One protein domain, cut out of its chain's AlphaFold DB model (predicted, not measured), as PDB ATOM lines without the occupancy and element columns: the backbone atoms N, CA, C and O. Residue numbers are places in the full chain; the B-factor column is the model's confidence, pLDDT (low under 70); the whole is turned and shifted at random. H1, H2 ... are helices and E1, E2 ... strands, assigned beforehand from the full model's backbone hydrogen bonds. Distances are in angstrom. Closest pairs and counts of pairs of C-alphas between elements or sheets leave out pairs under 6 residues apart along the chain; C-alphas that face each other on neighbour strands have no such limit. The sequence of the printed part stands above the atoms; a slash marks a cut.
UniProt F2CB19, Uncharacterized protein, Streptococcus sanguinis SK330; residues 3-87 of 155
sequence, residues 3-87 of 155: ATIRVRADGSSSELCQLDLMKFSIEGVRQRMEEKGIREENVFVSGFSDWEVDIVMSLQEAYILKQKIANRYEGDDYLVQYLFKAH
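What this domain is: This is residues 3 to 87 of the 155 residues of an uncharacterized protein of Streptococcus sanguinis SK330 (UniProt F2CB19). A strongly twisted sheet is built of two strand hairpins side by side, E1 with E2 and E3 with E4; residues 59 to 64 of H2 pack on it. H1 lies off the sheet, near H2, while H3 follows H2 and comes back to graze the sheet at E4 and E3. The printed part has 85 residues with three named helices and four named strands, in the order E1, E2, H1, E3, E4, H2, H3; the sheet, E2 E1 E3 E4, is antiparallel and the class is mixed, helices and strands. The whole is compact, with a radius of gyration of the C-alphas of 13.1 A and spans of 36 by 25 by 17 A.

Where its parts are: E2, residues 12 to 20, is 24.1 A long; E1, residues 3 to 9, is 19.2 A and begins at C-alpha 3 (226.105, 258.327, 233.379). E3 is residues 43 to 48, 14.8 A, and E4 residues 53 to 58, 15.1 A. H2, residues 59 to 72, is 19.8 A; H1, residues 26 to 35, 14.2 A; H3, residues 78 to 85, 10.4 A, ends at C-alpha 85 (229.388, 253.679, 247.322).

How they stand to each other: N 5 and O 17 of E1 and E2 are 2.9 A apart, N 4 and O 47 of E1 and E3 2.9 A, and N 45 and O 57 of E3 and E4 2.8 A, each within hydrogen-bond range. E2, H1 and E3 form a split strand-helix-strand unit, two strands running the same way with E1 between them, and its crossover is right-handed. H2 is on the sheet; its closest C-alphas to E3 are those of Leu 59 and Phe 44, 5.6 A apart. H3 only grazes the sheet; the C-alphas of Lys 85 and Val 53 in E4 are its closest, 6.3 A. H1 is not on the sheet and is close to but not clearly touching H2, at a shallow tilt of 22 degrees, opposite ways; their closest C-alphas, of Ile 26 and Tyr 63, are 6.9 A apart. H2 and H3 are also close but not clearly touching, at a steep tilt of 39 degrees, opposite ways, with the C-alphas of Ile 69 and Val 80 closest at 7.7 A. In H1, H2 and H3 every O i to N i+4 pair is within hydrogen-bond range.

The domain as a whole: The two C-alphas farthest apart, of Asp 10 and Glu 74, are 40.6 A apart. The printed part has no cut and no long link. The mean pLDDT of the printed part is 95.5, and no printed residue is under 70.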
ATOM      1  N   ALA A   3     225.999 257.005 232.779       98.12
ATOM      2  CA  ALA A   3     226.105 258.327 233.379       98.12
ATOM      3  C   ALA A   3     224.805 259.125 233.231       98.12
ATOM      4  O   ALA A   3     224.242 259.212 232.140       98.12
ATOM      5  N   THR A   4     224.370 259.769 234.310       98.31
ATOM      6  CA  THR A   4     223.292 260.763 234.265       98.31
ATOM      7  C   THR A   4     223.898 262.116 233.923       98.31
ATOM      8  O   THR A   4     224.640 262.693 234.723       98.31
ATOM      9  N   ILE A   5     223.616 262.606 232.717       97.75
ATOM     10  CA  ILE A   5     224.145 263.868 232.203       97.75
ATOM     11  C   ILE A   5     223.177 264.987 232.555       97.75
ATOM     12  O   ILE A   5     221.993 264.930 232.222       97.75
ATOM     13  N   ARG A   6     223.692 266.038 233.188       97.19
ATOM     14  CA  ARG A   6     222.943 267.251 233.506       97.19
ATOM     15  C   ARG A   6     223.575 268.458 232.840       97.19
ATOM     16  O   ARG A   6     224.787 268.509 232.630       97.19
ATOM     17  N   VAL A   7     222.740 269.449 232.553       95.62
ATOM     18  CA  VAL A   7     223.163 270.754 232.044       95.62
ATOM     19  C   VAL A   7     222.793 271.847 233.042       95.62
ATOM     20  O   VAL A   7     221.721 271.808 233.652       95.62
ATOM     21  N   ARG A   8     223.691 272.813 233.231       93.81
ATOM     22  CA  ARG A   8     223.448 274.035 234.003       93.81
ATOM     23  C   ARG A   8     222.900 275.118 233.083       93.81
ATOM     24  O   ARG A   8     223.498 275.410 232.051       93.81
ATOM     25  N   ALA A   9     221.788 275.719 233.484       89.75
ATOM     26  CA  ALA A   9     221.191 276.863 232.809       89.75
ATOM     27  C   ALA A   9     220.498 277.754 233.846       89.75
ATOM     28  O   ALA A   9     219.766 277.255 234.704       89.75
ATOM     29  N   ASP A  10     220.758 279.060 233.779       84.38
ATOM     30  CA  ASP A  10     220.060 280.098 234.551       84.38
ATOM     31  C   ASP A  10     219.969 279.820 236.065       84.38
ATOM     32  O   ASP A  10     218.919 279.946 236.689       84.38
ATOM     33  N   GLY A  11     221.082 279.391 236.671       82.94
ATOM     34  CA  GLY A  11     221.156 279.096 238.111       82.94
ATOM     35  C   GLY A  11     220.478 277.788 238.537       82.94
ATOM     36  O   GLY A  11     220.463 277.463 239.722       82.94
ATOM     37  N   SER A  12     219.961 277.013 237.584       90.31
ATOM     38  CA  SER A  12     219.362 275.697 237.798       90.31
ATOM     39  C   SER A  12     220.142 274.597 237.069       90.31
ATOM     40  O   SER A  12     221.074 274.862 236.300       90.31
ATOM     41  N   SER A  13     219.775 273.338 237.315       92.44
ATOM     42  CA  SER A  13     220.226 272.226 236.480       92.44
ATOM     43  C   SER A  13     219.071 271.310 236.122       92.44
ATOM     44  O   SER A  13     218.212 271.033 236.960       92.44
ATOM     45  N   SER A  14     219.096 270.790 234.902       94.44
ATOM     46  CA  SER A  14     218.149 269.787 234.420       94.44
ATOM     47  C   SER A  14     218.897 268.561 233.915       94.44
ATOM     48  O   SER A  14     220.054 268.648 233.498       94.44
ATOM     49  N   GLU A  15     218.250 267.403 234.010       95.81
ATOM     50  CA  GLU A  15     218.740 266.196 233.356       95.81
ATOM     51  C   GLU A  15     218.589 266.341 231.842       95.81
ATOM     52  O   GLU A  15     217.535 266.741 231.350       95.81
ATOM     53  N   LEU A  16     219.663 266.037 231.119       94.75
ATOM     54  CA  LEU A  16     219.701 266.068 229.665       94.75
ATOM     55  C   LEU A  16     219.419 264.678 229.087       94.75
ATOM     56  O   LEU A  16     218.609 264.541 228.171       94.75
ATOM     57  N   CYS A  17     220.121 263.660 229.591       95.50
ATOM     58  CA  CYS A  17     219.945 262.264 229.202       95.50
ATOM     59  C   CYS A  17     220.724 261.314 230.124       95.50
ATOM     60  O   CYS A  17     221.597 261.727 230.888       95.50
ATOM     61  N   GLN A  18     220.470 260.018 229.953       97.38
ATOM     62  CA  GLN A  18     221.390 258.963 230.363       97.38
ATOM     63  C   GLN A  18     222.320 258.590 229.203       97.38
ATOM     64  O   GLN A  18     221.876 258.419 228.064       97.38
ATOM     65  N   LEU A  19     223.612 258.461 229.492       97.31
ATOM     66  CA  LEU A  19     224.658 258.176 228.518       97.31
ATOM     67  C   LEU A  19     225.445 256.930 228.926       97.31
ATOM     68  O   LEU A  19     226.100 256.902 229.964       97.31
ATOM     69  N   ASP A  20     225.430 255.914 228.067       96.44
ATOM     70  CA  ASP A  20     226.287 254.738 228.209       96.44
ATOM     71  C   ASP A  20     227.718 255.093 227.785       96.44
ATOM     72  O   ASP A  20     228.063 255.080 226.596       96.44
ATOM     73  N   LEU A  21     228.557 255.435 228.766       96.00
ATOM     74  CA  LEU A  21     229.929 255.856 228.503       96.00
ATOM     75  C   LEU A  21     230.760 254.741 227.883       96.00
ATOM     76  O   LEU A  21     231.722 255.045 227.186       96.00
ATOM     77  N   MET A  22     230.413 253.466 228.080       91.06
ATOM     78  CA  MET A  22     231.176 252.361 227.498       91.06
ATOM     79  C   MET A  22     231.001 252.302 225.980       91.06
ATOM     80  O   MET A  22     231.971 252.025 225.273       91.06
ATOM     81  N   LYS A  23     229.811 252.648 225.472       93.81
ATOM     82  CA  LYS A  23     229.474 252.579 224.040       93.81
ATOM     83  C   LYS A  23     229.930 253.779 223.222       93.81
ATOM     84  O   LYS A  23     230.309 253.608 222.067       93.81
ATOM     85  N   PHE A  24     229.871 254.982 223.785       95.38
ATOM     86  CA  PHE A  24     230.160 256.210 223.041       95.38
ATOM     87  C   PHE A  24     231.563 256.749 223.358       95.38
ATOM     88  O   PHE A  24     232.099 256.524 224.444       95.38
ATOM     89  N   SER A  25     232.189 257.417 222.384       95.56
ATOM     90  CA  SER A  25     233.444 258.149 222.588       95.56
ATOM     91  C   SER A  25     233.167 259.589 223.009       95.56
ATOM     92  O   SER A  25     232.102 260.142 222.713       95.56
ATOM     93  N   ILE A  26     234.140 260.221 223.671       96.31
ATOM     94  CA  ILE A  26     233.994 261.610 224.107       96.31
ATOM     95  C   ILE A  26     233.903 262.559 222.910       96.31
ATOM     96  O   ILE A  26     233.116 263.498 222.942       96.31
ATOM     97  N   GLU A  27     234.623 262.277 221.823       96.62
ATOM     98  CA  GLU A  27     234.580 263.058 220.585       96.62
ATOM     99  C   GLU A  27     233.190 262.996 219.945       96.62
ATOM    100  O   GLU A  27     232.638 264.027 219.571       96.62
ATOM    101  N   GLY A  28     232.585 261.803 219.884       96.31
ATOM    102  CA  GLY A  28     231.235 261.635 219.348       96.31
ATOM    103  C   GLY A  28     230.187 262.354 220.197       96.31
ATOM    104  O   GLY A  28     229.266 262.968 219.661       96.31
ATOM    105  N   VAL A  29     230.341 262.337 221.522       96.31
ATOM    106  CA  VAL A  29     229.455 263.084 222.427       96.31
ATOM    107  C   VAL A  29     229.634 264.594 222.259       96.31
ATOM    108  O   VAL A  29     228.633 265.299 222.136       96.31
ATOM    109  N   ARG A  30     230.874 265.088 222.169       96.38
ATOM    110  CA  ARG A  30     231.176 266.509 221.926       96.38
ATOM    111  C   ARG A  30     230.581 267.007 220.614       96.38
ATOM    112  O   ARG A  30     229.921 268.040 220.611       96.38
ATOM    113  N   GLN A  31     230.715 266.236 219.535       96.75
ATOM    114  CA  GLN A  31     230.101 266.569 218.248       96.75
ATOM    115  C   GLN A  31     228.574 266.694 218.368       96.75
ATOM    116  O   GLN A  31     227.982 267.661 217.894       96.75
ATOM    117  N   ARG A  32     227.917 265.755 219.065       95.00
ATOM    118  CA  ARG A  32     226.465 265.822 219.308       95.00
ATOM    119  C   ARG A  32     226.049 267.016 220.164       95.00
ATOM    120  O   ARG A  32     224.938 267.517 220.000       95.00
ATOM    121  N   MET A  33     226.894 267.436 221.100       95.19
ATOM    122  CA  MET A  33     226.653 268.627 221.914       95.19
ATOM    123  C   MET A  33     226.742 269.895 221.065       95.19
ATOM    124  O   MET A  33     225.839 270.727 221.140       95.19
ATOM    125  N   GLU A  34     227.756 269.995 220.203       95.88
ATOM    126  CA  GLU A  34     227.928 271.102 219.259       95.88
ATOM    127  C   GLU A  34     226.742 271.213 218.287       95.88
ATOM    128  O   GLU A  34     226.148 272.285 218.174       95.88
ATOM    129  N   GLU A  35     226.308 270.097 217.684       96.12
ATOM    130  CA  GLU A  35     225.111 270.028 216.819       96.12
ATOM    131  C   GLU A  35     223.842 270.561 217.509       96.12
ATOM    132  O   GLU A  35     222.939 271.081 216.854       96.12
ATOM    133  N   LYS A  36     223.762 270.426 218.838       93.31
ATOM    134  CA  LYS A  36     222.632 270.875 219.664       93.31
ATOM    135  C   LYS A  36     222.845 272.250 220.303       93.31
ATOM    136  O   LYS A  36     221.981 272.696 221.055       93.31
ATOM    137  N   GLY A  37     223.974 272.911 220.041       94.56
ATOM    138  CA  GLY A  37     224.321 274.201 220.640       94.56
ATOM    139  C   GLY A  37     224.567 274.146 222.154       94.56
ATOM    140  O   GLY A  37     224.397 275.154 222.840       94.56
ATOM    141  N   ILE A  38     224.942 272.983 222.695       94.19
ATOM    142  CA  ILE A  38     225.216 272.790 224.124       94.19
ATOM    143  C   ILE A  38     226.707 272.995 224.376       94.19
ATOM    144  O   ILE A  38     227.544 272.305 223.797       94.19
ATOM    145  N   ARG A  39     227.042 273.915 225.283       92.94
ATOM    146  CA  ARG A  39     228.432 274.171 225.671       92.94
ATOM    147  C   ARG A  39     228.896 273.201 226.757       92.94
ATOM    148  O   ARG A  39     228.169 272.972 227.724       92.94
ATOM    149  N   GLU A  40     230.092 272.637 226.602       92.75
ATOM    150  CA  GLU A  40     230.616 271.587 227.488       92.75
ATOM    151  C   GLU A  40     230.822 272.063 228.926       92.75
ATOM    152  O   GLU A  40     230.552 271.303 229.851       92.75
ATOM    153  N   GLU A  41     231.179 273.330 229.143       92.88
ATOM    154  CA  GLU A  41     231.346 273.904 230.485       92.88
ATOM    155  C   GLU A  41     230.062 273.881 231.333       92.88
ATOM    156  O   GLU A  41     230.118 273.931 232.564       92.88
ATOM    157  N   ASN A  42     228.901 273.778 230.681       94.62
ATOM    158  CA  ASN A  42     227.609 273.687 231.347       94.62
ATOM    159  C   ASN A  42     227.190 272.239 231.615       94.62
ATOM    160  O   ASN A  42     226.201 272.024 232.316       94.62
ATOM    161  N   VAL A  43     227.905 271.250 231.076       96.25
ATOM    162  CA  VAL A  43     227.563 269.829 231.169       96.25
ATOM    163  C   VAL A  43     228.378 269.144 232.259       96.25
ATOM    164  O   VAL A  43     229.586 269.333 232.387       96.25
ATOM    165  N   PHE A  44     227.714 268.306 233.046       97.00
ATOM    166  CA  PHE A  44     228.358 267.495 234.071       97.00
ATOM    167  C   PHE A  44     227.624 266.167 234.263       97.00
ATOM    168  O   PHE A  44     226.445 266.028 233.934       97.00
ATOM    169  N   VAL A  45     228.335 265.187 234.807       97.88
ATOM    170  CA  VAL A  45     227.777 263.924 235.286       97.88
ATOM    171  C   VAL A  45     227.331 264.132 236.729       97.88
ATOM    172  O   VAL A  45     228.105 264.656 237.527       97.88
ATOM    173  N   SER A  46     226.096 263.753 237.063       97.12
ATOM    174  CA  SER A  46     225.588 263.797 238.446       97.12
ATOM    175  C   SER A  46     225.589 262.447 239.154       97.12
ATOM    176  O   SER A  46     225.315 262.386 240.348       97.12
ATOM    177  N   GLY A  47     225.879 261.371 238.431       97.62
ATOM    178  CA  GLY A  47     225.932 260.027 238.980       97.62
ATOM    179  C   GLY A  47     225.949 258.963 237.895       97.62
ATOM    180  O   GLY A  47     225.859 259.268 236.700       97.62
ATOM    181  N   PHE A  48     226.019 257.709 238.327       98.31
ATOM    182  CA  PHE A  48     225.932 256.524 237.480       98.31
ATOM    183  C   PHE A  48     224.719 255.704 237.910       98.31
ATOM    184  O   PHE A  48     224.677 255.163 239.013       98.31
ATOM    185  N   SER A  49     223.713 255.654 237.040       97.38
ATOM    186  CA  SER A  49     222.396 255.085 237.355       97.38
ATOM    187  C   SER A  49     222.433 253.569 237.543       97.38
ATOM    188  O   SER A  49     221.806 253.052 238.458       97.38
ATOM    189  N   ASP A  50     223.225 252.864 236.738       97.25
ATOM    190  CA  ASP A  50     223.442 251.417 236.835       97.25
ATOM    191  C   ASP A  50     224.307 251.013 238.032       97.25
ATOM    192  O   ASP A  50     224.313 249.850 238.431       97.25
ATOM    193  N   TRP A  51     225.037 251.965 238.609       97.31
ATOM    194  CA  TRP A  51     225.810 251.756 239.828       97.31
ATOM    195  C   TRP A  51     225.056 252.195 241.082       97.31
ATOM    196  O   TRP A  51     225.495 251.851 242.176       97.31
ATOM    197  N   GLU A  52     223.950 252.932 240.939       96.81
ATOM    198  CA  GLU A  52     223.216 253.571 242.041       96.81
ATOM    199  C   GLU A  52     224.127 254.486 242.881       96.81
ATOM    200  O   GLU A  52     224.164 254.418 244.109       96.81
ATOM    201  N   VAL A  53     224.923 255.315 242.199       96.69
ATOM    202  CA  VAL A  53     225.880 256.239 242.823       96.69
ATOM    203  C   VAL A  53     225.607 257.664 242.369       96.69
ATOM    204  O   VAL A  53     225.667 257.952 241.171       96.69
ATOM    205  N   ASP A  54     225.446 258.564 243.335       95.62
ATOM    206  CA  ASP A  54     225.434 260.009 243.112       95.62
ATOM    207  C   ASP A  54     226.846 260.582 243.267       95.62
ATOM    208  O   ASP A  54     227.459 260.520 244.336       95.62
ATOM    209  N   ILE A  55     227.379 261.148 242.186       96.00
ATOM    210  CA  ILE A  55     228.696 261.784 242.169       96.00
ATOM    211  C   ILE A  55     228.739 262.869 241.099       96.00
ATOM    212  O   ILE A  55     228.362 262.654 239.950       96.00
ATOM    213  N   VAL A  56     229.229 264.047 241.477       95.75
ATOM    214  CA  VAL A  56     229.388 265.166 240.550       95.75
ATOM    215  C   VAL A  56     230.795 265.146 239.973       95.75
ATOM    216  O   VAL A  56     231.767 265.250 240.717       95.75
ATOM    217  N   MET A  57     230.898 265.048 238.650       96.19
ATOM    218  CA  MET A  57     232.161 265.189 237.923       96.19
ATOM    219  C   MET A  57     231.925 265.750 236.520       96.19
ATOM    220  O   MET A  57     230.814 265.712 235.987       96.19
ATOM    221  N   SER A  58     232.965 266.301 235.912       96.62
ATOM    222  CA  SER A  58     232.940 266.730 234.516       96.62
ATOM    223  C   SER A  58     232.811 265.536 233.562       96.62
ATOM    224  O   SER A  58     233.128 264.393 233.903       96.62
ATOM    225  N   LEU A  59     232.381 265.808 232.326       96.75
ATOM    226  CA  LEU A  59     232.356 264.792 231.272       96.75
ATOM    227  C   LEU A  59     233.756 264.193 231.049       96.75
ATOM    228  O   LEU A  59     233.901 262.978 230.949       96.75
ATOM    229  N   GLN A  60     234.793 265.037 231.038       96.62
ATOM    230  CA  GLN A  60     236.184 264.614 230.872       96.62
ATOM    231  C   GLN A  60     236.641 263.657 231.983       96.62
ATOM    232  O   GLN A  60     237.242 262.626 231.682       96.62
ATOM    233  N   GLU A  61     236.344 263.957 233.249       97.62
ATOM    234  CA  GLU A  61     236.678 263.081 234.384       97.62
ATOM    235  C   GLU A  61     235.990 261.719 234.271       97.62
ATOM    236  O   GLU A  61     236.629 260.688 234.486       97.62
ATOM    237  N   ALA A  62     234.725 261.687 233.845       97.75
ATOM    238  CA  ALA A  62     234.005 260.434 233.645       97.75
ATOM    239  C   ALA A  62     234.636 259.566 232.538       97.75
ATOM    240  O   ALA A  62     234.721 258.344 232.674       97.75
ATOM    241  N   TYR A  63     235.148 260.179 231.465       97.88
ATOM    242  CA  TYR A  63     235.884 259.456 230.422       97.88
ATOM    243  C   TYR A  63     237.295 259.029 230.852       97.88
ATOM    244  O   TYR A  63     237.751 257.960 230.447       97.88
ATOM    245  N   ILE A  64     237.973 259.801 231.704       97.56
ATOM    246  CA  ILE A  64     239.234 259.374 232.334       97.56
ATOM    247  C   ILE A  64     238.984 258.157 233.238       97.56
ATOM    248  O   ILE A  64     239.728 257.176 233.185       97.56
ATOM    249  N   LEU A  65     237.898 258.171 234.013       97.88
ATOM    250  CA  LEU A  65     237.500 257.038 234.844       97.88
ATOM    251  C   LEU A  65     237.199 255.790 234.000       97.88
ATOM    252  O   LEU A  65     237.673 254.703 234.332       97.88
ATOM    253  N   LYS A  66     236.481 255.948 232.878       97.12
ATOM    254  CA  LYS A  66     236.268 254.872 231.892       97.12
ATOM    255  C   LYS A  66     237.596 254.251 231.448       97.12
ATOM    256  O   LYS A  66     237.709 253.028 231.402       97.12
ATOM    257  N   GLN A  67     238.599 255.071 231.128       96.75
ATOM    258  CA  GLN A  67     239.919 254.577 230.723       96.75
ATOM    259  C   GLN A  67     240.622 253.821 231.851       96.75
ATOM    260  O   GLN A  67     241.209 252.772 231.594       96.75
ATOM    261  N   LYS A  68     240.533 254.307 233.099       96.25
ATOM    262  CA  LYS A  68     241.067 253.579 234.255       96.25
ATOM    263  C   LYS A  68     240.425 252.198 234.373       96.25
ATOM    264  O   LYS A  68     241.147 251.216 234.464       96.25
ATOM    265  N   ILE A  69     239.099 252.106 234.298       96.56
ATOM    266  CA  ILE A  69     238.383 250.823 234.363       96.56
ATOM    267  C   ILE A  69     238.839 249.873 233.252       96.56
ATOM    268  O   ILE A  69     239.200 248.731 233.530       96.56
ATOM    269  N   ALA A  70     238.886 250.353 232.009       95.12
ATOM    270  CA  ALA A  70     239.275 249.534 230.865       95.12
ATOM    271  C   ALA A  70     240.724 249.027 230.961       95.12
ATOM    272  O   ALA A  70     240.980 247.858 230.692       95.12
ATOM    273  N   ASN A  71     241.661 249.892 231.356       94.50
ATOM    274  CA  ASN A  71     243.091 249.589 231.286       94.50
ATOM    275  C   ASN A  71     243.641 248.954 232.568       94.50
ATOM    276  O   ASN A  71     244.564 248.151 232.498       94.50
ATOM    277  N   ARG A  72     243.121 249.343 233.740       94.00
ATOM    278  CA  ARG A  72     243.644 248.906 235.044       94.00
ATOM    279  C   ARG A  72     242.897 247.712 235.621       94.00
ATOM    280  O   ARG A  72     243.504 246.922 236.341       94.00
ATOM    281  N   TYR A  73     241.601 247.619 235.336       94.31
ATOM    282  CA  TYR A  73     240.713 246.587 235.872       94.31
ATOM    283  C   TYR A  73     240.123 245.703 234.771       94.31
ATOM    284  O   TYR A  73     239.151 244.998 235.012       94.31
ATOM    285  N   GLU A  74     240.684 245.761 233.558       93.69
ATOM    286  CA  GLU A  74     240.271 244.938 232.410       93.69
ATOM    287  C   GLU A  74     238.764 245.031 232.103       93.69
ATOM    288  O   GLU A  74     238.139 244.094 231.610       93.69
ATOM    289  N   GLY A  75     238.162 246.186 232.397       93.06
ATOM    290  CA  GLY A  75     236.733 246.424 232.219       93.06
ATOM    291  C   GLY A  75     235.850 246.076 233.422       93.06
ATOM    292  O   GLY A  75     234.664 246.399 233.371       93.06
ATOM    293  N   ASP A  76     236.379 245.482 234.499       94.44
ATOM    294  CA  ASP A  76     235.627 245.262 235.742       94.44
ATOM    295  C   ASP A  76     235.511 246.570 236.536       94.44
ATOM    296  O   ASP A  76     236.478 247.105 237.080       94.44
ATOM    297  N   ASP A  77     234.297 247.110 236.606       95.44
ATOM    298  CA  ASP A  77     234.005 248.356 237.309       95.44
ATOM    299  C   ASP A  77     233.662 248.154 238.795       95.44
ATOM    300  O   ASP A  77     233.503 249.141 239.516       95.44
ATOM    301  N   TYR A  78     233.615 246.911 239.297       96.81
ATOM    302  CA  TYR A  78     233.199 246.598 240.670       96.81
ATOM    303  C   TYR A  78     233.932 247.412 241.734       96.81
ATOM    304  O   TYR A  78     233.303 247.958 242.642       96.81
ATOM    305  N   LEU A  79     235.260 247.496 241.644       96.69
ATOM    306  CA  LEU A  79     236.051 248.166 242.670       96.69
ATOM    307  C   LEU A  79     235.785 249.677 242.682       96.69
ATOM    308  O   LEU A  79     235.672 250.285 243.743       96.69
ATOM    309  N   VAL A  80     235.623 250.275 241.501       97.12
ATOM    310  CA  VAL A  80     235.256 251.688 241.362       97.12
ATOM    311  C   VAL A  80     233.865 251.936 241.946       97.12
ATOM    312  O   VAL A  80     233.695 252.869 242.731       97.12
ATOM    313  N   GLN A  81     232.891 251.073 241.629       97.50
ATOM    314  CA  GLN A  81     231.553 251.139 242.220       97.50
ATOM    315  C   GLN A  81     231.614 251.062 243.747       97.50
ATOM    316  O   GLN A  81     230.994 251.872 244.435       97.50
ATOM    317  N   TYR A  82     232.380 250.106 244.277       97.31
ATOM    318  CA  TYR A  82     232.550 249.900 245.712       97.31
ATOM    319  C   TYR A  82     233.098 251.155 246.401       97.31
ATOM    320  O   TYR A  82     232.545 251.611 247.403       97.31
ATOM    321  N   LEU A  83     234.141 251.762 245.830       96.75
ATOM    322  CA  LEU A  83     234.760 252.970 246.373       96.75
ATOM    323  C   LEU A  83     233.811 254.173 246.346       96.75
ATOM    324  O   LEU A  83     233.733 254.909 247.331       96.75
ATOM    325  N   PHE A  84     233.053 254.368 245.268       97.56
ATOM    326  CA  PHE A  84     232.085 255.462 245.223       97.56
ATOM    327  C   PHE A  84     230.880 255.250 246.139       97.56
ATOM    328  O   PHE A  84     230.428 256.212 246.760       97.56
ATOM    329  N   LYS A  85     230.404 254.011 246.308       96.75
ATOM    330  CA  LYS A  85     229.388 253.679 247.322       96.75
ATOM    331  C   LYS A  85     229.888 253.937 248.743       96.75
ATOM    332  O   LYS A  85     229.105 254.308 249.608       96.75
ATOM    333  N   ALA A  86     231.196 253.822 248.968       94.62
ATOM    334  CA  ALA A  86     231.862 254.237 250.201       94.62
ATOM    335  C   ALA A  86     232.196 255.748 250.250       94.62
ATOM    336  O   ALA A  86     233.032 256.169 251.051       94.62
ATOM    337  N   HIS A  87     231.576 256.562 249.388       94.50
ATOM    338  CA  HIS A  87     231.742 258.015 249.292       94.50
ATOM    339  C   HIS A  87     233.187 258.490 249.064       94.50
ATOM    340  O   HIS A  87     233.548 259.615 249.422       94.50
TER     341      HIS A  87